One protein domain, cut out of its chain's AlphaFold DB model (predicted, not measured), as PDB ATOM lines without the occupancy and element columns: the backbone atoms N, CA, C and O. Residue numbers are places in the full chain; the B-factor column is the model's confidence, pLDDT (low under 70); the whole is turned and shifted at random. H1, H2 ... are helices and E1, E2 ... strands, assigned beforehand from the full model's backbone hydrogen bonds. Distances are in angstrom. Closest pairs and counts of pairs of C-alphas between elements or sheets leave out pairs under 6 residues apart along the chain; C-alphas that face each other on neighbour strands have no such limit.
ATOM      1  N   ALA A  20     181.036 208.122 162.701       62.41
ATOM      2  CA  ALA A  20     180.740 207.535 164.000       62.41
ATOM      3  C   ALA A  20     182.051 207.109 164.687       62.41
ATOM      4  O   ALA A  20     182.790 206.263 164.181       62.41
ATOM      5  N   GLN A  21     182.370 207.763 165.806       69.06
ATOM      6  CA  GLN A  21     183.593 207.503 166.555       69.06
ATOM      7  C   GLN A  21     183.506 206.090 167.139       69.06
ATOM      8  O   GLN A  21     182.529 205.754 167.806       69.06
ATOM      9  N   SER A  22     184.522 205.260 166.899       77.25
ATOM     10  CA  SER A  22     184.637 203.961 167.562       77.25
ATOM     11  C   SER A  22     185.279 204.109 168.943       77.25
ATOM     12  O   SER A  22     186.044 205.048 169.190       77.25
ATOM     13  N   VAL A  23     185.029 203.141 169.830       75.12
ATOM     14  CA  VAL A  23     185.695 203.025 171.143       75.12
ATOM     15  C   VAL A  23     187.214 203.146 171.002       75.12
ATOM     16  O   VAL A  23     187.864 203.837 171.791       75.12
ATOM     17  N   ASP A  24     187.783 202.511 169.977       74.81
ATOM     18  CA  ASP A  24     189.223 202.524 169.720       74.81
ATOM     19  C   ASP A  24     189.735 203.897 169.283       74.81
ATOM     20  O   ASP A  24     190.814 204.305 169.717       74.81
ATOM     21  N   SER A  25     188.975 204.624 168.457       75.81
ATOM     22  CA  SER A  25     189.330 205.984 168.031       75.81
ATOM     23  C   SER A  25     189.414 206.928 169.232       75.81
ATOM     24  O   SER A  25     190.403 207.638 169.406       75.81
ATOM     25  N   ILE A  26     188.423 206.866 170.124       72.38
ATOM     26  CA  ILE A  26     188.373 207.706 171.326       72.38
ATOM     27  C   ILE A  26     189.432 207.295 172.352       72.38
ATOM     28  O   ILE A  26     190.101 208.149 172.933       72.38
ATOM     29  N   SER A  27     189.643 205.990 172.546       70.12
ATOM     30  CA  SER A  27     190.667 205.476 173.468       70.12
ATOM     31  C   SER A  27     192.073 205.968 173.131       70.12
ATOM     32  O   SER A  27     192.893 206.112 174.036       70.12
ATOM     33  N   LYS A  28     192.351 206.210 171.845       72.31
ATOM     34  CA  LYS A  28     193.646 206.685 171.337       72.31
ATOM     35  C   LYS A  28     193.820 208.205 171.409       72.31
ATOM     36  O   LYS A  28     194.934 208.679 171.211       72.31
ATOM     37  N   ALA A  29     192.757 208.968 171.689       67.50
ATOM     38  CA  ALA A  29     192.812 210.432 171.743       67.50
ATOM     39  C   ALA A  29     193.713 210.955 172.873       67.50
ATOM     40  O   ALA A  29     194.245 212.059 172.790       67.50
ATOM     41  N   SER A  30     193.933 210.151 173.912       65.31
ATOM     42  CA  SER A  30     195.057 210.361 174.815       65.31
ATOM     43  C   SER A  30     196.104 209.298 174.515       65.31
ATOM     44  O   SER A  30     195.777 208.123 174.342       65.31
ATOM     45  N   THR A  31     197.355 209.722 174.392       71.38
ATOM     46  CA  THR A  31     198.411 208.912 173.785       71.38
ATOM     47  C   THR A  31     199.321 208.306 174.847       71.38
ATOM     48  O   THR A  31     199.174 207.130 175.172       71.38
ATOM     49  N   THR A  32     200.234 209.093 175.417       72.31
ATOM     50  CA  THR A  32     201.352 208.568 176.223       72.31
ATOM     51  C   THR A  32     201.561 209.247 177.574       72.31
ATOM     52  O   THR A  32     202.200 208.656 178.440       72.31
ATOM     53  N   ASN A  33     201.037 210.456 177.783       82.25
ATOM     54  CA  ASN A  33     201.311 211.243 178.988       82.25
ATOM     55  C   ASN A  33     200.124 211.174 179.954       82.25
ATOM     56  O   ASN A  33     199.068 211.730 179.663       82.25
ATOM     57  N   TYR A  34     200.312 210.482 181.080       86.06
ATOM     58  CA  TYR A  34     199.279 210.237 182.091       86.06
ATOM     59  C   TYR A  34     199.826 210.338 183.508       86.06
ATOM     60  O   TYR A  34     200.991 210.015 183.764       86.06
ATOM     61  N   TYR A  35     198.949 210.645 184.463       85.31
ATOM     62  CA  TYR A  35     199.244 210.517 185.887       85.31
ATOM     63  C   TYR A  35     199.051 209.070 186.358       85.31
ATOM     64  O   TYR A  35     198.191 208.771 187.185       85.31
ATOM     65  N   THR A  36     199.868 208.137 185.855       85.00
ATOM     66  CA  THR A  36     199.756 206.699 186.181       85.00
ATOM     67  C   THR A  36     199.764 206.438 187.687       85.00
ATOM     68  O   THR A  36     198.992 205.619 188.171       85.00
ATOM     69  N   LYS A  37     200.595 207.166 188.446       88.81
ATOM     70  CA  LYS A  37     200.743 206.980 189.901       88.81
ATOM     71  C   LYS A  37     199.482 207.302 190.698       88.81
ATOM     72  O   LYS A  37     199.324 206.782 191.795       88.81
ATOM     73  N   THR A  38     198.628 208.181 190.188       91.38
ATOM     74  CA  THR A  38     197.408 208.611 190.878       91.38
ATOM     75  C   THR A  38     196.139 208.212 190.130       91.38
ATOM     76  O   THR A  38     195.028 208.551 190.537       91.38
ATOM     77  N   SER A  39     196.294 207.450 189.048       94.94
ATOM     78  CA  SER A  39     195.174 206.882 188.318       94.94
ATOM     79  C   SER A  39     194.507 205.784 189.140       94.94
ATOM     80  O   SER A  39     195.172 204.878 189.636       94.94
ATOM     81  N   LEU A  40     193.188 205.858 189.257       96.88
ATOM     82  CA  LEU A  40     192.361 204.850 189.903       96.88
ATOM     83  C   LEU A  40     191.912 203.812 188.872       96.88
ATOM     84  O   LEU A  40     191.676 204.124 187.705       96.88
ATOM     85  N   SER A  41     191.773 202.567 189.311       96.19
ATOM     86  CA  SER A  41     191.230 201.477 188.499       96.19
ATOM     87  C   SER A  41     190.611 200.406 189.395       96.19
ATOM     88  O   SER A  41     190.814 200.427 190.611       96.19
ATOM     89  N   GLY A  42     189.840 199.488 188.803       95.88
ATOM     90  CA  GLY A  42     189.203 198.397 189.539       95.88
ATOM     91  C   GLY A  42     188.366 198.891 190.722       95.88
ATOM     92  O   GLY A  42     187.732 199.944 190.660       95.88
ATOM     93  N   GLU A  43     188.391 198.139 191.821       96.25
ATOM     94  CA  GLU A  43     187.604 198.456 193.017       96.25
ATOM     95  C   GLU A  43     188.001 199.772 193.699       96.25
ATOM     96  O   GLU A  43     187.149 200.380 194.340       96.25
ATOM     97  N   ASP A  44     189.235 200.264 193.546       96.56
ATOM     98  CA  ASP A  44     189.624 201.558 194.127       96.56
ATOM     99  C   ASP A  44     188.882 202.717 193.451       96.56
ATOM    100  O   ASP A  44     188.422 203.644 194.123       96.56
ATOM    101  N   LEU A  45     188.690 202.636 192.130       97.38
ATOM    102  CA  LEU A  45     187.849 203.581 191.394       97.38
ATOM    103  C   LEU A  45     186.390 203.479 191.854       97.38
ATOM    104  O   LEU A  45     185.768 204.495 192.161       97.38
ATOM    105  N   TRP A  46     185.848 202.263 191.931       96.50
ATOM    106  CA  TRP A  46     184.436 202.061 192.262       96.50
ATOM    107  C   TRP A  46     184.098 202.471 193.689       96.50
ATOM    108  O   TRP A  46     183.088 203.137 193.895       96.50
ATOM    109  N   LYS A  47     184.971 202.179 194.658       95.94
ATOM    110  CA  LYS A  47     184.825 202.658 196.038       95.94
ATOM    111  C   LYS A  47     184.868 204.179 196.114       95.94
ATOM    112  O   LYS A  47     184.047 204.762 196.816       95.94
ATOM    113  N   ALA A  48     185.778 204.827 195.384       95.75
ATOM    114  CA  ALA A  48     185.850 206.286 195.352       95.75
ATOM    115  C   ALA A  48     184.586 206.914 194.729       95.75
ATOM    116  O   ALA A  48     184.102 207.933 195.223       95.75
ATOM    117  N   MET A  49     184.017 206.292 193.688       95.75
ATOM    118  CA  MET A  49     182.736 206.710 193.104       95.75
ATOM    119  C   MET A  49     181.562 206.493 194.068       95.75
ATOM    120  O   MET A  49     180.804 207.428 194.308       95.75
ATOM    121  N   ASP A  50     181.439 205.302 194.667       94.31
ATOM    122  CA  ASP A  50     180.374 204.973 195.628       94.31
ATOM    123  C   ASP A  50     180.441 205.869 196.888       94.31
ATOM    124  O   ASP A  50     179.413 206.174 197.492       94.31
ATOM    125  N   ALA A  51     181.639 206.334 197.262       94.25
ATOM    126  CA  ALA A  51     181.873 207.265 198.366       94.25
ATOM    127  C   ALA A  51     181.731 208.752 197.982       94.25
ATOM    128  O   ALA A  51     181.998 209.615 198.819       94.25
ATOM    129  N   TYR A  52     181.339 209.069 196.741       92.12
ATOM    130  CA  TYR A  52     181.217 210.440 196.221       92.12
ATOM    131  C   TYR A  52     182.506 211.272 196.357       92.12
ATOM    132  O   TYR A  52     182.466 212.489 196.528       92.12
ATOM    133  N   GLN A  53     183.666 210.620 196.273       94.38
ATOM    134  CA  GLN A  53     184.976 211.273 196.380       94.38
ATOM    135  C   GLN A  53     185.476 211.833 195.043       94.38
ATOM    136  O   GLN A  53     186.481 212.545 195.008       94.38
ATOM    137  N   LEU A  54     184.796 211.507 193.943       96.25
ATOM    138  CA  LEU A  54     185.159 211.931 192.596       96.25
ATOM    139  C   LEU A  54     184.083 212.859 192.030       96.25
ATOM    140  O   LEU A  54     182.900 212.523 192.013       96.25
ATOM    141  N   SER A  55     184.509 214.004 191.504       95.75
ATOM    142  CA  SER A  55     183.704 214.793 190.576       95.75
ATOM    143  C   SER A  55     183.736 214.117 189.210       95.75
ATOM    144  O   SER A  55     184.814 213.758 188.731       95.75
ATOM    145  N   VAL A  56     182.570 213.920 188.589       97.12
ATOM    146  CA  VAL A  56     182.476 213.258 187.287       97.12
ATOM    147  C   VAL A  56     181.986 214.230 186.228       97.12
ATOM    148  O   VAL A  56     180.874 214.753 186.308       97.12
ATOM    149  N   SER A  57     182.810 214.433 185.204       96.31
ATOM    150  CA  SER A  57     182.422 215.153 183.995       96.31
ATOM    151  C   SER A  57     182.239 214.186 182.830       96.31
ATOM    152  O   SER A  57     182.880 213.137 182.771       96.31
ATOM    153  N   ILE A  58     181.340 214.536 181.920       95.81
ATOM    154  CA  ILE A  58     181.062 213.853 180.665       95.81
ATOM    155  C   ILE A  58     181.503 214.764 179.527       95.81
ATOM    156  O   ILE A  58     181.093 215.921 179.479       95.81
ATOM    157  N   ALA A  59     182.248 214.209 178.575       94.12
ATOM    158  CA  ALA A  59     182.521 214.807 177.279       94.12
ATOM    159  C   ALA A  59     181.752 214.063 176.177       94.12
ATOM    160  O   ALA A  59     181.751 212.830 176.099       94.12
ATOM    161  N   THR A  60     181.103 214.835 175.311       93.25
ATOM    162  CA  THR A  60     180.378 214.374 174.119       93.25
ATOM    163  C   THR A  60     180.713 215.277 172.934       93.25
ATOM    164  O   THR A  60     181.322 216.334 173.099       93.25
ATOM    165  N   VAL A  61     180.300 214.869 171.737       90.94
ATOM    166  CA  VAL A  61     180.483 215.641 170.502       90.94
ATOM    167  C   VAL A  61     179.107 215.963 169.925       90.94
ATOM    168  O   VAL A  61     178.231 215.096 169.909       90.94
ATOM    169  N   ASN A  62     178.911 217.204 169.486       92.50
ATOM    170  CA  ASN A  62     177.694 217.657 168.814       92.50
ATOM    171  C   ASN A  62     177.640 217.160 167.356       92.50
ATOM    172  O   ASN A  62     178.577 216.545 166.843       92.50
ATOM    173  N   ALA A  63     176.528 217.412 166.660       89.38
ATOM    174  CA  ALA A  63     176.365 217.029 165.253       89.38
ATOM    175  C   ALA A  63     177.302 217.757 164.291       89.38
ATOM    176  O   ALA A  63     177.748 217.162 163.314       89.38
ATOM    177  N   ASP A  64     177.647 218.999 164.604       88.00
ATOM    178  CA  ASP A  64     178.607 219.810 163.856       88.00
ATOM    179  C   ASP A  64     180.074 219.502 164.210       88.00
ATOM    180  O   ASP A  64     180.984 220.127 163.670       88.00
ATOM    181  N   GLY A  65     180.321 218.553 165.121       86.62
ATOM    182  CA  GLY A  65     181.661 218.208 165.582       86.62
ATOM    183  C   GLY A  65     182.191 219.027 166.752       86.62
ATOM    184  O   GLY A  65     183.277 218.722 167.249       86.62
ATOM    185  N   SER A  66     181.459 220.038 167.219       90.56
ATOM    186  CA  SER A  66     181.894 220.839 168.361       90.56
ATOM    187  C   SER A  66     181.867 220.024 169.669       90.56
ATOM    188  O   SER A  66     181.029 219.125 169.835       90.56
ATOM    189  N   PRO A  67     182.794 220.288 170.612       92.94
ATOM    190  CA  PRO A  67     182.809 219.607 171.901       92.94
ATOM    191  C   PRO A  67     181.658 220.091 172.792       92.94
ATOM    192  O   PRO A  67     181.337 221.277 172.833       92.94
ATOM    193  N   ASN A  68     181.084 219.174 173.567       95.62
ATOM    194  CA  ASN A  68     180.098 219.469 174.604       95.62
ATOM    195  C   ASN A  68     180.480 218.763 175.911       95.62
ATOM    196  O   ASN A  68     180.931 217.615 175.888       95.62
ATOM    197  N   ALA A  69     180.258 219.423 177.049       95.69
ATOM    198  CA  ALA A  69     180.594 218.893 178.365       95.69
ATOM    199  C   ALA A  69     179.456 219.079 179.379       95.69
ATOM    200  O   ALA A  69     178.694 220.041 179.306       95.69
ATOM    201  N   ALA A  70     179.357 218.166 180.343       96.12
ATOM    202  CA  ALA A  70     178.445 218.277 181.481       96.12
ATOM    203  C   ALA A  70     179.042 217.627 182.732       96.12
ATOM    204  O   ALA A  70     179.932 216.791 182.635       96.12
ATOM    205  N   VAL A  71     178.518 217.978 183.905       95.75
ATOM    206  CA  VAL A  71     178.838 217.313 185.176       95.75
ATOM    207  C   VAL A  71     177.670 216.413 185.560       95.75
ATOM    208  O   VAL A  71     176.512 216.791 185.388       95.75
ATOM    209  N   VAL A  72     177.973 215.220 186.068       95.19
ATOM    210  CA  VAL A  72     176.979 214.243 186.529       95.19
ATOM    211  C   VAL A  72     177.383 213.643 187.867       95.19
ATOM    212  O   VAL A  72     178.546 213.688 188.265       95.19
ATOM    213  N   ILE A  73     176.413 213.033 188.543       93.75
ATOM    214  CA  ILE A  73     176.638 212.214 189.734       93.75
ATOM    215  C   ILE A  73     176.206 210.788 189.381       93.75
ATOM    216  O   ILE A  73     175.013 210.485 189.445       93.75
ATOM    217  N   PRO A  74     177.134 209.931 188.925       95.75
ATOM    218  CA  PRO A  74     176.801 208.579 188.517       95.75
ATOM    219  C   PRO A  74     176.847 207.602 189.691       95.75
ATOM    220  O   PRO A  74     177.731 207.665 190.542       95.75
ATOM    221  N   GLY A  75     175.929 206.642 189.675       95.62
ATOM    222  CA  GLY A  75     176.124 205.352 190.323       95.62
ATOM    223  C   GLY A  75     176.827 204.369 189.382       95.62
ATOM    224  O   GLY A  75     176.885 204.578 188.169       95.62
ATOM    225  N   VAL A  76     177.342 203.275 189.940       96.50
ATOM    226  CA  VAL A  76     177.966 202.168 189.191       96.50
ATOM    227  C   VAL A  76     177.275 200.880 189.586       96.50
ATOM    228  O   VAL A  76     177.310 200.600 190.771       96.50
ATOM    229  N   THR A  77     176.681 200.089 188.693       96.94
ATOM    230  CA  THR A  77     175.948 198.844 189.027       96.94
ATOM    231  C   THR A  77     176.766 197.873 189.886       96.94
ATOM    232  O   THR A  77     177.990 197.962 189.958       96.94
ATOM    233  N   LYS A  78     176.104 196.963 190.619       94.81
ATOM    234  CA  LYS A  78     176.787 196.070 191.584       94.81
ATOM    235  C   LYS A  78     177.823 195.152 190.926       94.81
ATOM    236  O   LYS A  78     178.851 194.874 191.529       94.81
ATOM    237  N   ASP A  79     177.550 194.719 189.702       95.69
ATOM    238  CA  ASP A  79     178.454 193.934 188.850       95.69
ATOM    239  C   ASP A  79     179.563 194.773 188.193       95.69
ATOM    240  O   ASP A  79     180.424 194.227 187.511       95.69
ATOM    241  N   ARG A  80     179.567 196.095 188.416       96.06
ATOM    242  CA  ARG A  80     180.524 197.061 187.862       96.06
ATOM    243  C   ARG A  80     180.532 197.130 186.332       96.06
ATOM    244  O   ARG A  80     181.480 197.655 185.756       96.06
ATOM    245  N   GLU A  81     179.476 196.650 185.674       97.62
ATOM    246  CA  GLU A  81     179.381 196.661 184.211       97.62
ATOM    247  C   GLU A  81     178.797 197.960 183.646       97.62
ATOM    248  O   GLU A  81     179.088 198.312 182.501       97.62
ATOM    249  N   TYR A  82     177.989 198.694 184.421       98.25
ATOM    250  CA  TYR A  82     177.300 199.889 183.939       98.25
ATOM    251  C   TYR A  82     177.448 201.078 184.887       98.25
ATOM    252  O   TYR A  82     177.381 200.953 186.109       98.25
ATOM    253  N   LEU A  83     177.569 202.267 184.304       97.75
ATOM    254  CA  LEU A  83     177.298 203.530 184.981       97.75
ATOM    255  C   LEU A  83     175.826 203.890 184.805       97.75
ATOM    256  O   LEU A  83     175.239 203.589 183.764       97.75
ATOM    257  N   PHE A  84     175.243 204.581 185.781       97.50
ATOM    258  CA  PHE A  84     173.880 205.084 185.656       97.50
ATOM    259  C   PHE A  84     173.679 206.438 186.330       97.50
ATOM    260  O   PHE A  84     174.264 206.718 187.375       97.50
ATOM    261  N   PHE A  85     172.863 207.293 185.719       96.31
ATOM    262  CA  PHE A  85     172.539 208.626 186.230       96.31
ATOM    263  C   PHE A  85     171.279 209.184 185.561       96.31
ATOM    264  O   PHE A  85     170.888 208.765 184.471       96.31
ATOM    265  N   GLY A  86     170.654 210.170 186.203       93.88
ATOM    266  CA  GLY A  86     169.618 210.994 185.584       93.88
ATOM    267  C   GLY A  86     170.219 212.202 184.862       93.88
ATOM    268  O   GLY A  86     171.229 212.755 185.297       93.88
ATOM    269  N   LEU A  87     169.574 212.642 183.782       91.69
ATOM    270  CA  LEU A  87     169.822 213.942 183.155       91.69
ATOM    271  C   LEU A  87     168.489 214.626 182.868       91.69
ATOM    272  O   LEU A  87     167.585 214.010 182.304       91.69
ATOM    273  N   ALA A  88     168.406 215.919 183.177       91.75
ATOM    274  CA  ALA A  88     167.401 216.776 182.561       91.75
ATOM    275  C   ALA A  88     167.613 216.823 181.036       91.75
ATOM    276  O   ALA A  88     168.704 216.528 180.540       91.75
ATOM    277  N   VAL A  89     166.580 217.214 180.288       93.00
ATOM    278  CA  VAL A  89     166.682 217.369 178.830       93.00
ATOM    279  C   VAL A  89     167.769 218.395 178.506       93.00
ATOM    280  O   VAL A  89     167.631 219.574 178.823       93.00
ATOM    281  N   ASN A  90     168.869 217.935 177.909       95.06
ATOM    282  CA  ASN A  90     170.022 218.761 177.568       95.06
ATOM    283  C   ASN A  90     170.813 218.177 176.383       95.06
ATOM    284  O   ASN A  90     170.562 217.055 175.932       95.06
ATOM    285  N   GLN A  91     171.799 218.941 175.904       96.56
ATOM    286  CA  GLN A  91     172.618 218.568 174.750       96.56
ATOM    287  C   GLN A  91     173.421 217.278 174.977       96.56
ATOM    288  O   GLN A  91     173.536 216.456 174.072       96.56
ATOM    289  N   THR A  92     173.919 217.044 176.195       95.81
ATOM    290  CA  THR A  92     174.644 215.812 176.546       95.81
ATOM    291  C   THR A  92     173.772 214.576 176.353       95.81
ATOM    292  O   THR A  92     174.219 213.602 175.750       95.81
ATOM    293  N   GLY A  93     172.516 214.621 176.804       95.12
ATOM    294  CA  GLY A  93     171.559 213.530 176.629       95.12
ATOM    295  C   GLY A  93     171.217 213.271 175.160       95.12
ATOM    296  O   GLY A  93     171.094 212.112 174.761       95.12
ATOM    297  N   ILE A  94     171.099 214.324 174.343       95.31
ATOM    298  CA  ILE A  94     170.904 214.204 172.888       95.31
ATOM    299  C   ILE A  94     172.119 213.512 172.257       95.31
ATOM    300  O   ILE A  94     171.974 212.454 171.643       95.31
ATOM    301  N   ASN A  95     173.322 214.038 172.498       94.94
ATOM    302  CA  ASN A  95     174.553 213.505 171.918       94.94
ATOM    303  C   ASN A  95     174.798 212.045 172.307       94.94
ATOM    304  O   ASN A  95     175.148 211.230 171.457       94.94
ATOM    305  N   MET A  96     174.587 211.716 173.583       93.69
ATOM    306  CA  MET A  96     174.735 210.371 174.133       93.69
ATOM    307  C   MET A  96     173.833 209.356 173.421       93.69
ATOM    308  O   MET A  96     174.298 208.278 173.058       93.69
ATOM    309  N   LYS A  97     172.562 209.702 173.184       93.25
ATOM    310  CA  LYS A  97     171.599 208.812 172.516       93.25
ATOM    311  C   LYS A  97     171.918 208.613 171.035       93.25
ATOM    312  O   LYS A  97     171.823 207.493 170.543       93.25
ATOM    313  N   GLU A  98     172.308 209.678 170.341       93.31
ATOM    314  CA  GLU A  98     172.597 209.637 168.902       93.31
ATOM    315  C   GLU A  98     173.922 208.941 168.581       93.31
ATOM    316  O   GLU A  98     174.001 208.150 167.644       93.31
ATOM    317  N   ARG A  99     174.975 209.238 169.352       89.38
ATOM    318  CA  ARG A  99     176.352 208.803 169.051       89.38
ATOM    319  C   ARG A  99     176.781 207.579 169.836       89.38
ATOM    320  O   ARG A  99     177.804 206.989 169.511       89.38
ATOM    321  N   LYS A 100     176.015 207.206 170.861       90.44
ATOM    322  CA  LYS A 100     176.208 206.047 171.738       90.44
ATOM    323  C   LYS A 100     177.510 206.001 172.526       90.44
ATOM    324  O   LYS A 100     177.555 205.230 173.465       90.44
ATOM    325  N   LEU A 101     178.532 206.788 172.214       86.00
ATOM    326  CA  LEU A 101     179.841 206.711 172.856       86.00
ATOM    327  C   LEU A 101     180.128 207.968 173.680       86.00
ATOM    328  O   LEU A 101     179.931 209.089 173.210       86.00
ATOM    329  N   ILE A 102     180.589 207.768 174.915       91.81
ATOM    330  CA  ILE A 102     180.779 208.823 175.910       91.81
ATOM    331  C   ILE A 102     182.127 208.640 176.602       91.81
ATOM    332  O   ILE A 102     182.524 207.519 176.933       91.81
ATOM    333  N   VAL A 103     182.812 209.756 176.859       94.25
ATOM    334  CA  VAL A 103     183.998 209.793 177.721       94.25
ATOM    335  C   VAL A 103     183.625 210.462 179.029       94.25
ATOM    336  O   VAL A 103     183.097 211.570 179.030       94.25
ATOM    337  N   LEU A 104     183.929 209.806 180.141       96.00
ATOM    338  CA  LEU A 104     183.812 210.376 181.470       96.00
ATOM    339  C   LEU A 104     185.196 210.605 182.067       96.00
ATOM    340  O   LEU A 104     186.091 209.778 181.901       96.00
ATOM    341  N   THR A 105     185.358 211.695 182.808       95.88
ATOM    342  CA  THR A 105     186.504 211.915 183.697       95.88
ATOM    343  C   THR A 105     185.997 211.898 185.130       95.88
ATOM    344  O   THR A 105     185.218 212.771 185.506       95.88
ATOM    345  N   ALA A 106     186.432 210.929 185.927       97.25
ATOM    346  CA  ALA A 106     186.148 210.877 187.354       97.25
ATOM    347  C   ALA A 106     187.402 211.323 188.103       97.25
ATOM    348  O   ALA A 106     188.416 210.632 188.045       97.25
ATOM    349  N   THR A 107     187.359 212.478 188.763       95.94
ATOM    350  CA  THR A 107     188.534 213.097 189.393       95.94
ATOM    351  C   THR A 107     188.245 213.521 190.821       95.94
ATOM    352  O   THR A 107     187.265 214.219 191.078       95.94
ATOM    353  N   GLY A 108     189.124 213.147 191.738       93.56
ATOM    354  CA  GLY A 108     189.158 213.616 193.115       93.56
ATOM    355  C   GLY A 108     190.451 214.373 193.384       93.56
ATOM    356  O   GLY A 108     191.430 214.265 192.640       93.56
ATOM    357  N   TYR A 109     190.460 215.140 194.467       88.31
ATOM    358  CA  TYR A 109     191.680 215.748 194.975       88.31
ATOM    359  C   TYR A 109     191.755 215.594 196.488       88.31
ATOM    360  O   TYR A 109     190.749 215.649 197.195       88.31
ATOM    361  N   THR A 110     192.975 215.448 196.988       82.06
ATOM    362  CA  THR A 110     193.251 215.514 198.420       82.06
ATOM    363  C   THR A 110     193.762 216.906 198.743       82.06
ATOM    364  O   THR A 110     194.788 217.344 198.210       82.06
ATOM    365  N   ALA A 111     193.039 217.610 199.618       78.00
ATOM    366  CA  ALA A 111     193.482 218.899 200.124       78.00
ATOM    367  C   ALA A 111     194.825 218.737 200.861       78.00
ATOM    368  O   ALA A 111     194.978 217.806 201.661       78.00
ATOM    369  N   PRO A 112     195.804 219.619 200.611       81.00
ATOM    370  CA  PRO A 112     197.105 219.522 201.252       81.00
ATOM    371  C   PRO A 112     196.989 219.698 202.771       81.00
ATOM    372  O   PRO A 112     196.299 220.595 203.255       81.00
ATOM    373  N   LYS A 113     197.706 218.865 203.535       80.31
ATOM    374  CA  LYS A 113     197.908 219.043 204.981       80.31
ATOM    375  C   LYS A 113     199.376 219.374 205.239       80.31
ATOM    376  O   LYS A 113     200.248 218.681 204.728       80.31
ATOM    377  N   GLY A 114     199.644 220.424 206.018       75.31
ATOM    378  CA  GLY A 114     200.988 220.751 206.519       75.31
ATOM    379  C   GLY A 114     202.082 220.839 205.444       75.31
ATOM    380  O   GLY A 114     203.024 220.057 205.470       75.31
ATOM    381  N   GLY A 115     201.963 221.767 204.487       73.06
ATOM    382  CA  GLY A 115     203.008 222.036 203.479       73.06
ATOM    383  C   GLY A 115     203.116 221.020 202.332       73.06
ATOM    384  O   GLY A 115     203.934 221.201 201.432       73.06
ATOM    385  N   GLN A 116     202.294 219.967 202.323       77.94
ATOM    386  CA  GLN A 116     202.212 219.031 201.199       77.94
ATOM    387  C   GLN A 116     201.596 219.693 199.957       77.94
ATOM    388  O   GLN A 116     200.857 220.671 200.056       77.94
ATOM    389  N   LYS A 117     201.885 219.152 198.769       80.06
ATOM    390  CA  LYS A 117     201.224 219.568 197.524       80.06
ATOM    391  C   LYS A 117     199.852 218.903 197.411       80.06
ATOM    392  O   LYS A 117     199.660 217.788 197.891       80.06
ATOM    393  N   MET A 118     198.916 219.580 196.748       82.06
ATOM    394  CA  MET A 118     197.653 218.967 196.335       82.06
ATOM    395  C   MET A 118     197.941 217.759 195.435       82.06
ATOM    396  O   MET A 118     198.824 217.823 194.577       82.06
ATOM    397  N   SER A 119     197.203 216.671 195.640       83.75
ATOM    398  CA  SER A 119     197.287 215.467 194.814       83.75
ATOM    399  C   SER A 119     195.945 215.222 194.142       83.75
ATOM    400  O   SER A 119     194.912 215.296 194.807       83.75
ATOM    401  N   TYR A 120     195.973 214.932 192.844       89.25
ATOM    402  CA  TYR A 120     194.803 214.558 192.056       89.25
ATOM    403  C   TYR A 120     194.810 213.061 191.824       89.25
ATOM    404  O   TYR A 120     195.854 212.518 191.473       89.25
ATOM    405  N   SER A 121     193.655 212.422 191.952       94.12
ATOM    406  CA  SER A 121     193.452 211.028 191.569       94.12
ATOM    407  C   SER A 121     192.218 210.891 190.695       94.12
ATOM    408  O   SER A 121     191.327 211.740 190.718       94.12
ATOM    409  N   GLY A 122     192.155 209.838 189.888       96.31
ATOM    410  CA  GLY A 122     190.989 209.653 189.040       96.31
ATOM    411  C   GLY A 122     191.169 208.670 187.907       96.31
ATOM    412  O   GLY A 122     192.185 207.996 187.797       96.31
ATOM    413  N   ALA A 123     190.174 208.613 187.035       96.94
ATOM    414  CA  ALA A 123     190.196 207.780 185.848       96.94
ATOM    415  C   ALA A 123     189.451 208.453 184.700       96.94
ATOM    416  O   ALA A 123     188.563 209.287 184.900       96.94
ATOM    417  N   ARG A 124     189.780 208.030 183.482       95.44
ATOM    418  CA  ARG A 124     188.922 208.228 182.317       95.44
ATOM    419  C   ARG A 124     188.137 206.949 182.080       95.44
ATOM    420  O   ARG A 124     188.708 205.863 182.111       95.44
ATOM    421  N   ILE A 125     186.843 207.064 181.832       96.38
ATOM    422  CA  ILE A 125     185.969 205.924 181.562       96.38
ATOM    423  C   ILE A 125     185.369 206.125 180.177       96.38
ATOM    424  O   ILE A 125     184.808 207.177 179.888       96.38
ATOM    425  N   ILE A 126     185.496 205.122 179.319       95.31
ATOM    426  CA  ILE A 126     184.807 205.072 178.033       95.31
ATOM    427  C   ILE A 126     183.607 204.167 178.217       95.31
ATOM    428  O   ILE A 126     183.755 203.028 178.674       95.31
ATOM    429  N   ALA A 127     182.432 204.683 177.881       96.31
ATOM    430  CA  ALA A 127     181.185 203.973 178.071       96.31
ATOM    431  C   ALA A 127     180.249 204.140 176.873       96.31
ATOM    432  O   ALA A 127     180.307 205.141 176.155       96.31
ATOM    433  N   GLU A 128     179.382 203.152 176.682       95.94
ATOM    434  CA  GLU A 128     178.403 203.107 175.605       95.94
ATOM    435  C   GLU A 128     176.975 203.216 176.134       95.94
ATOM    436  O   GLU A 128     176.584 202.496 177.047       95.94
ATOM    437  N   TYR A 129     176.165 204.086 175.539       96.44
ATOM    438  CA  TYR A 129     174.755 204.214 175.869       96.44
ATOM    439  C   TYR A 129     173.987 202.933 175.550       96.44
ATOM    440  O   TYR A 129     173.986 202.444 174.417       96.44
ATOM    441  N   VAL A 130     173.264 202.428 176.548       97.31
ATOM    442  CA  VAL A 130     172.369 201.286 176.381       97.31
ATOM    443  C   VAL A 130     171.112 201.747 175.640       97.31
ATOM    444  O   VAL A 130     170.185 202.294 176.230       97.31
ATOM    445  N   SER A 131     171.068 201.538 174.323       95.44
ATOM    446  CA  SER A 131     169.912 201.930 173.503       95.44
ATOM    447  C   SER A 131     168.772 200.907 173.488       95.44
ATOM    448  O   SER A 131     167.692 201.236 173.011       95.44
ATOM    449  N   ASP A 132     169.009 199.679 173.957       97.00
ATOM    450  CA  ASP A 132     167.994 198.621 174.017       97.00
ATOM    451  C   ASP A 132     166.986 198.894 175.154       97.00
ATOM    452  O   ASP A 132     167.370 198.850 176.329       97.00
ATOM    453  N   PRO A 133     165.696 199.141 174.844       96.00
ATOM    454  CA  PRO A 133     164.674 199.410 175.854       96.00
ATOM    455  C   PRO A 133     164.439 198.246 176.827       96.00
ATOM    456  O   PRO A 133     164.117 198.476 177.994       96.00
ATOM    457  N   ALA A 134     164.592 196.996 176.374       97.81
ATOM    458  CA  ALA A 134     164.396 195.826 177.226       97.81
ATOM    459  C   ALA A 134     165.517 195.723 178.266       97.81
ATOM    460  O   ALA A 134     165.249 195.509 179.454       97.81
ATOM    461  N   LEU A 135     166.762 195.949 177.836       97.88
ATOM    462  CA  LEU A 135     167.910 195.992 178.736       97.88
ATOM    463  C   LEU A 135     167.833 197.186 179.698       97.88
ATOM    464  O   LEU A 135     168.052 196.997 180.891       97.88
ATOM    465  N   GLN A 136     167.442 198.375 179.228       97.19
ATOM    466  CA  GLN A 136     167.190 199.545 180.085       97.19
ATOM    467  C   GLN A 136     166.196 199.217 181.206       97.19
ATOM    468  O   GLN A 136     166.500 199.398 182.384       97.19
ATOM    469  N   LYS A 137     165.032 198.649 180.863       97.56
ATOM    470  CA  LYS A 137     164.010 198.269 181.851       97.56
ATOM    471  C   LYS A 137     164.535 197.245 182.859       97.56
ATOM    472  O   LYS A 137     164.275 197.373 184.055       97.56
ATOM    473  N   LYS A 138     165.282 196.242 182.390       98.19
ATOM    474  CA  LYS A 138     165.916 195.240 183.256       98.19
ATOM    475  C   LYS A 138     166.906 195.890 184.227       98.19
ATOM    476  O   LYS A 138     166.862 195.591 185.415       98.19
ATOM    477  N   LEU A 139     167.760 196.787 183.736       98.38
ATOM    478  CA  LEU A 139     168.761 197.479 184.549       98.38
ATOM    479  C   LEU A 139     168.122 198.410 185.586       98.38
ATOM    480  O   LEU A 139     168.592 198.444 186.725       98.38
ATOM    481  N   VAL A 140     167.028 199.099 185.242       98.12
ATOM    482  CA  VAL A 140     166.229 199.869 186.211       98.12
ATOM    483  C   VAL A 140     165.738 198.960 187.335       98.12
ATOM    484  O   VAL A 140     165.994 199.256 188.498       98.12
ATOM    485  N   GLU A 141     165.098 197.831 187.008       97.81
ATOM    486  CA  GLU A 141     164.589 196.883 188.010       97.81
ATOM    487  C   GLU A 141     165.701 196.373 188.937       97.81
ATOM    488  O   GLU A 141     165.552 196.380 190.157       97.81
ATOM    489  N   GLN A 142     166.845 196.000 188.360       97.62
ATOM    490  CA  GLN A 142     167.997 195.469 189.093       97.62
ATOM    491  C   GLN A 142     168.698 196.495 189.996       97.62
ATOM    492  O   GLN A 142     169.479 196.091 190.855       97.62
ATOM    493  N   ASN A 143     168.452 197.796 189.804       97.50
ATOM    494  CA  ASN A 143     169.120 198.878 190.537       97.50
ATOM    495  C   ASN A 143     168.130 199.823 191.247       97.50
ATOM    496  O   ASN A 143     168.497 200.943 191.620       97.50
ATOM    497  N   LYS A 144     166.879 199.394 191.483       96.00
ATOM    498  CA  LYS A 144     165.886 200.156 192.269       96.00
ATOM    499  C   LYS A 144     166.359 200.454 193.690       96.00
ATOM    500  O   LYS A 144     166.152 201.556 194.191       96.00
ATOM    501  N   ASP A 145     167.053 199.504 194.317       94.69
ATOM    502  CA  ASP A 145     167.679 199.667 195.637       94.69
ATOM    503  C   ASP A 145     168.758 200.765 195.650       94.69
ATOM    504  O   ASP A 145     169.155 201.253 196.707       94.69
ATOM    505  N   ARG A 146     169.189 201.203 194.464       92.94
ATOM    506  CA  ARG A 146     170.152 202.282 194.238       92.94
ATOM    507  C   ARG A 146     169.531 203.498 193.555       92.94
ATOM    508  O   ARG A 146     170.251 204.316 192.989       92.94
ATOM    509  N   LYS A 147     168.206 203.639 193.673       93.75
ATOM    510  CA  LYS A 147     167.410 204.785 193.210       93.75
ATOM    511  C   LYS A 147     167.359 204.954 191.686       93.75
ATOM    512  O   LYS A 147     167.081 206.055 191.216       93.75
ATOM    513  N   ALA A 148     167.601 203.892 190.915       96.75
ATOM    514  CA  ALA A 148     167.313 203.921 189.486       96.75
ATOM    515  C   ALA A 148     165.795 204.045 189.250       96.75
ATOM    516  O   ALA A 148     164.989 203.407 189.928       96.75
ATOM    517  N   THR A 149     165.423 204.865 188.275       95.88
ATOM    518  CA  THR A 149     164.043 205.124 187.833       95.88
ATOM    519  C   THR A 149     163.947 204.967 186.319       95.88
ATOM    520  O   THR A 149     164.964 204.853 185.637       95.88
ATOM    521  N   GLU A 150     162.744 205.027 185.755       93.56
ATOM    522  CA  GLU A 150     162.521 205.012 184.304       93.56
ATOM    523  C   GLU A 150     163.216 206.160 183.550       93.56
ATOM    524  O   GLU A 150     163.456 206.049 182.352       93.56
ATOM    525  N   ASN A 151     163.589 207.235 184.254       92.62
ATOM    526  CA  ASN A 151     164.329 208.373 183.699       92.62
ATOM    527  C   ASN A 151     165.857 208.224 183.831       92.62
ATOM    528  O   ASN A 151     166.605 209.153 183.517       92.62
ATOM    529  N   THR A 152     166.332 207.089 184.344       96.44
ATOM    530  CA  THR A 152     167.761 206.801 184.495       96.44
ATOM    531  C   THR A 152     168.347 206.319 183.178       96.44
ATOM    532  O   THR A 152     167.826 205.405 182.545       96.44
ATOM    533  N   TYR A 153     169.473 206.904 182.787       96.19
ATOM    534  CA  TYR A 153     170.270 206.424 181.670       96.19
ATOM    535  C   TYR A 153     171.308 205.428 182.172       96.19
ATOM    536  O   TYR A 153     171.972 205.691 183.173       96.19
ATOM    537  N   PHE A 154     171.487 204.328 181.441       97.94
ATOM    538  CA  PHE A 154     172.551 203.358 181.674       97.94
ATOM    539  C   PHE A 154     173.600 203.421 180.564       97.94
ATOM    540  O   PHE A 154     173.270 203.482 179.375       97.94
ATOM    541  N   LEU A 155     174.868 203.379 180.970       97.56
ATOM    542  CA  LEU A 155     176.028 203.316 180.093       97.56
ATOM    543  C   LEU A 155     176.838 202.061 180.400       97.56
ATOM    544  O   LEU A 155     177.311 201.909 181.522       97.56
ATOM    545  N   LYS A 156     177.051 201.191 179.416       98.12
ATOM    546  CA  LYS A 156     177.960 200.050 179.540       98.12
ATOM    547  C   LYS A 156     179.397 200.549 179.620       98.12
ATOM    548  O   LYS A 156     179.845 201.259 178.725       98.12
ATOM    549  N   ILE A 157     180.129 200.165 180.654       97.88
ATOM    550  CA  ILE A 157     181.553 200.475 180.786       97.88
ATOM    551  C   ILE A 157     182.317 199.622 179.774       97.88
ATOM    552  O   ILE A 157     182.242 198.396 179.791       97.88
ATOM    553  N   VAL A 158     183.055 200.277 178.881       96.50
ATOM    554  CA  VAL A 158     183.852 199.601 177.849       96.50
ATOM    555  C   VAL A 158     185.327 199.593 178.218       96.50
ATOM    556  O   VAL A 158     186.020 198.597 178.011       96.50
ATOM    557  N   LYS A 159     185.830 200.702 178.767       94.69
ATOM    558  CA  LYS A 159     187.239 200.820 179.141       94.69
ATOM    559  C   LYS A 159     187.435 201.782 180.300       94.69
ATOM    560  O   LYS A 159     186.834 202.853 180.324       94.69
ATOM    561  N   VAL A 160     188.341 201.432 181.204       95.56
ATOM    562  CA  VAL A 160     188.889 202.346 182.211       95.56
ATOM    563  C   VAL A 160     190.331 202.648 181.827       95.56
ATOM    564  O   VAL A 160     191.105 201.745 181.508       95.56
ATOM    565  N   LEU A 161     190.671 203.928 181.797       93.94
ATOM    566  CA  LEU A 161     191.951 204.450 181.349       93.94
ATOM    567  C   LEU A 161     192.569 205.351 182.430       93.94
ATOM    568  O   LEU A 161     191.832 206.012 183.167       93.94
ATOM    569  N   PRO A 162     193.911 205.449 182.483       93.12
ATOM    570  CA  PRO A 162     194.600 206.398 183.350       93.12
ATOM    571  C   PRO A 162     194.118 207.837 183.145       93.12
ATOM    572  O   PRO A 162     193.806 208.237 182.014       93.12
ATOM    573  N   ILE A 163     194.086 208.616 184.227       91.00
ATOM    574  CA  ILE A 163     193.798 210.050 184.157       91.00
ATOM    575  C   ILE A 163     194.988 210.792 183.533       91.00
ATOM    576  O   ILE A 163     196.148 210.425 183.748       91.00
TER     577      ILE A 163
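Overview. This is residues 20 to 163 of the 164 residues of an uncharacterized protein of uncultured Spirochaetes bacterium (UniProt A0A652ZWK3). Look for one antiparallel sheet of six strands, strongly twisted and curled into a trough round H3, with H2 across E4 and E5 on the same face, H1 on the opposite face and H4 over E6 near one edge. The hairpin of E4 and E5 runs out into an arm, whose residues 112 to 117 stick out. The printed part has 144 residues with four named helices and six named strands, along the chain H1 H2 E1 E2 E3 H3 E4 E5 H4 E6; the sheet's order is E2 E1 E4 E5 E6 E3, and the class is mixed. It is compact, with a radius of gyration of the C-alphas of 15.6 A and spans of 52 by 38 by 24 A.

Arrangement. Start at the inner strands E4, residues 101 to 110, and E5, residues 119 to 129, a hairpin at 162 degrees; N 104 and O 125 are 2.8 A apart, within hydrogen-bond range. E1, residues 55 to 61, is E4's other neighbour, with N 57 and O 105 at 2.9 A, and forms a hairpin with edge strand E2, residues 67 to 72, with N 58 and O 70 at 2.8 A. Beyond E5 comes E6, residues 152 to 162, with N 126 and O 159 at 2.8 A; it bends by 70 degrees at residue 158. Edge strand E3, residues 82 to 86, follows, with N 83 and O 155 at 2.8 A. The sheet curls round H3, residues 91 to 99, whose Asn 95 comes closest to E1 at Thr 60, C-alphas 6.3 A apart. H2, residues 42 to 50, is on the sheet at a height of 9.2 A, over E5 and only just over E4, with 3 C-alphas on E4. H2 and H3 on one face make two layers, helices and sheet; H1, residues 23 to 27, is on the opposite face from H2, over E5. H4, residues 133 to 142, runs across the strands, at 88 degrees to E6 on the local plane. In H1, H2, H3 and H4 every O i to N i+4 pair is within hydrogen-bond range.

Along the chain. Find C-alpha 23 at (185.695, 203.025, 171.143), where H1 begins. E4 spans 30.2 A and E5 31.5 A, from C-alpha 119 at (197.287, 215.467, 194.814). E6 spans 26.9 A and ends at C-alpha 162, (194.600, 206.398, 183.350); E1 spans 20.3 A and H4 14.2 A.

Size, cuts and confidence. The farthest C-alphas, Gly 115 and Ala 134, are 53.5 A apart. The printed part has no cut. The link from H1 to H2 is long; pLDDT is under 70 at residues 20 to 21 and 29 to 30.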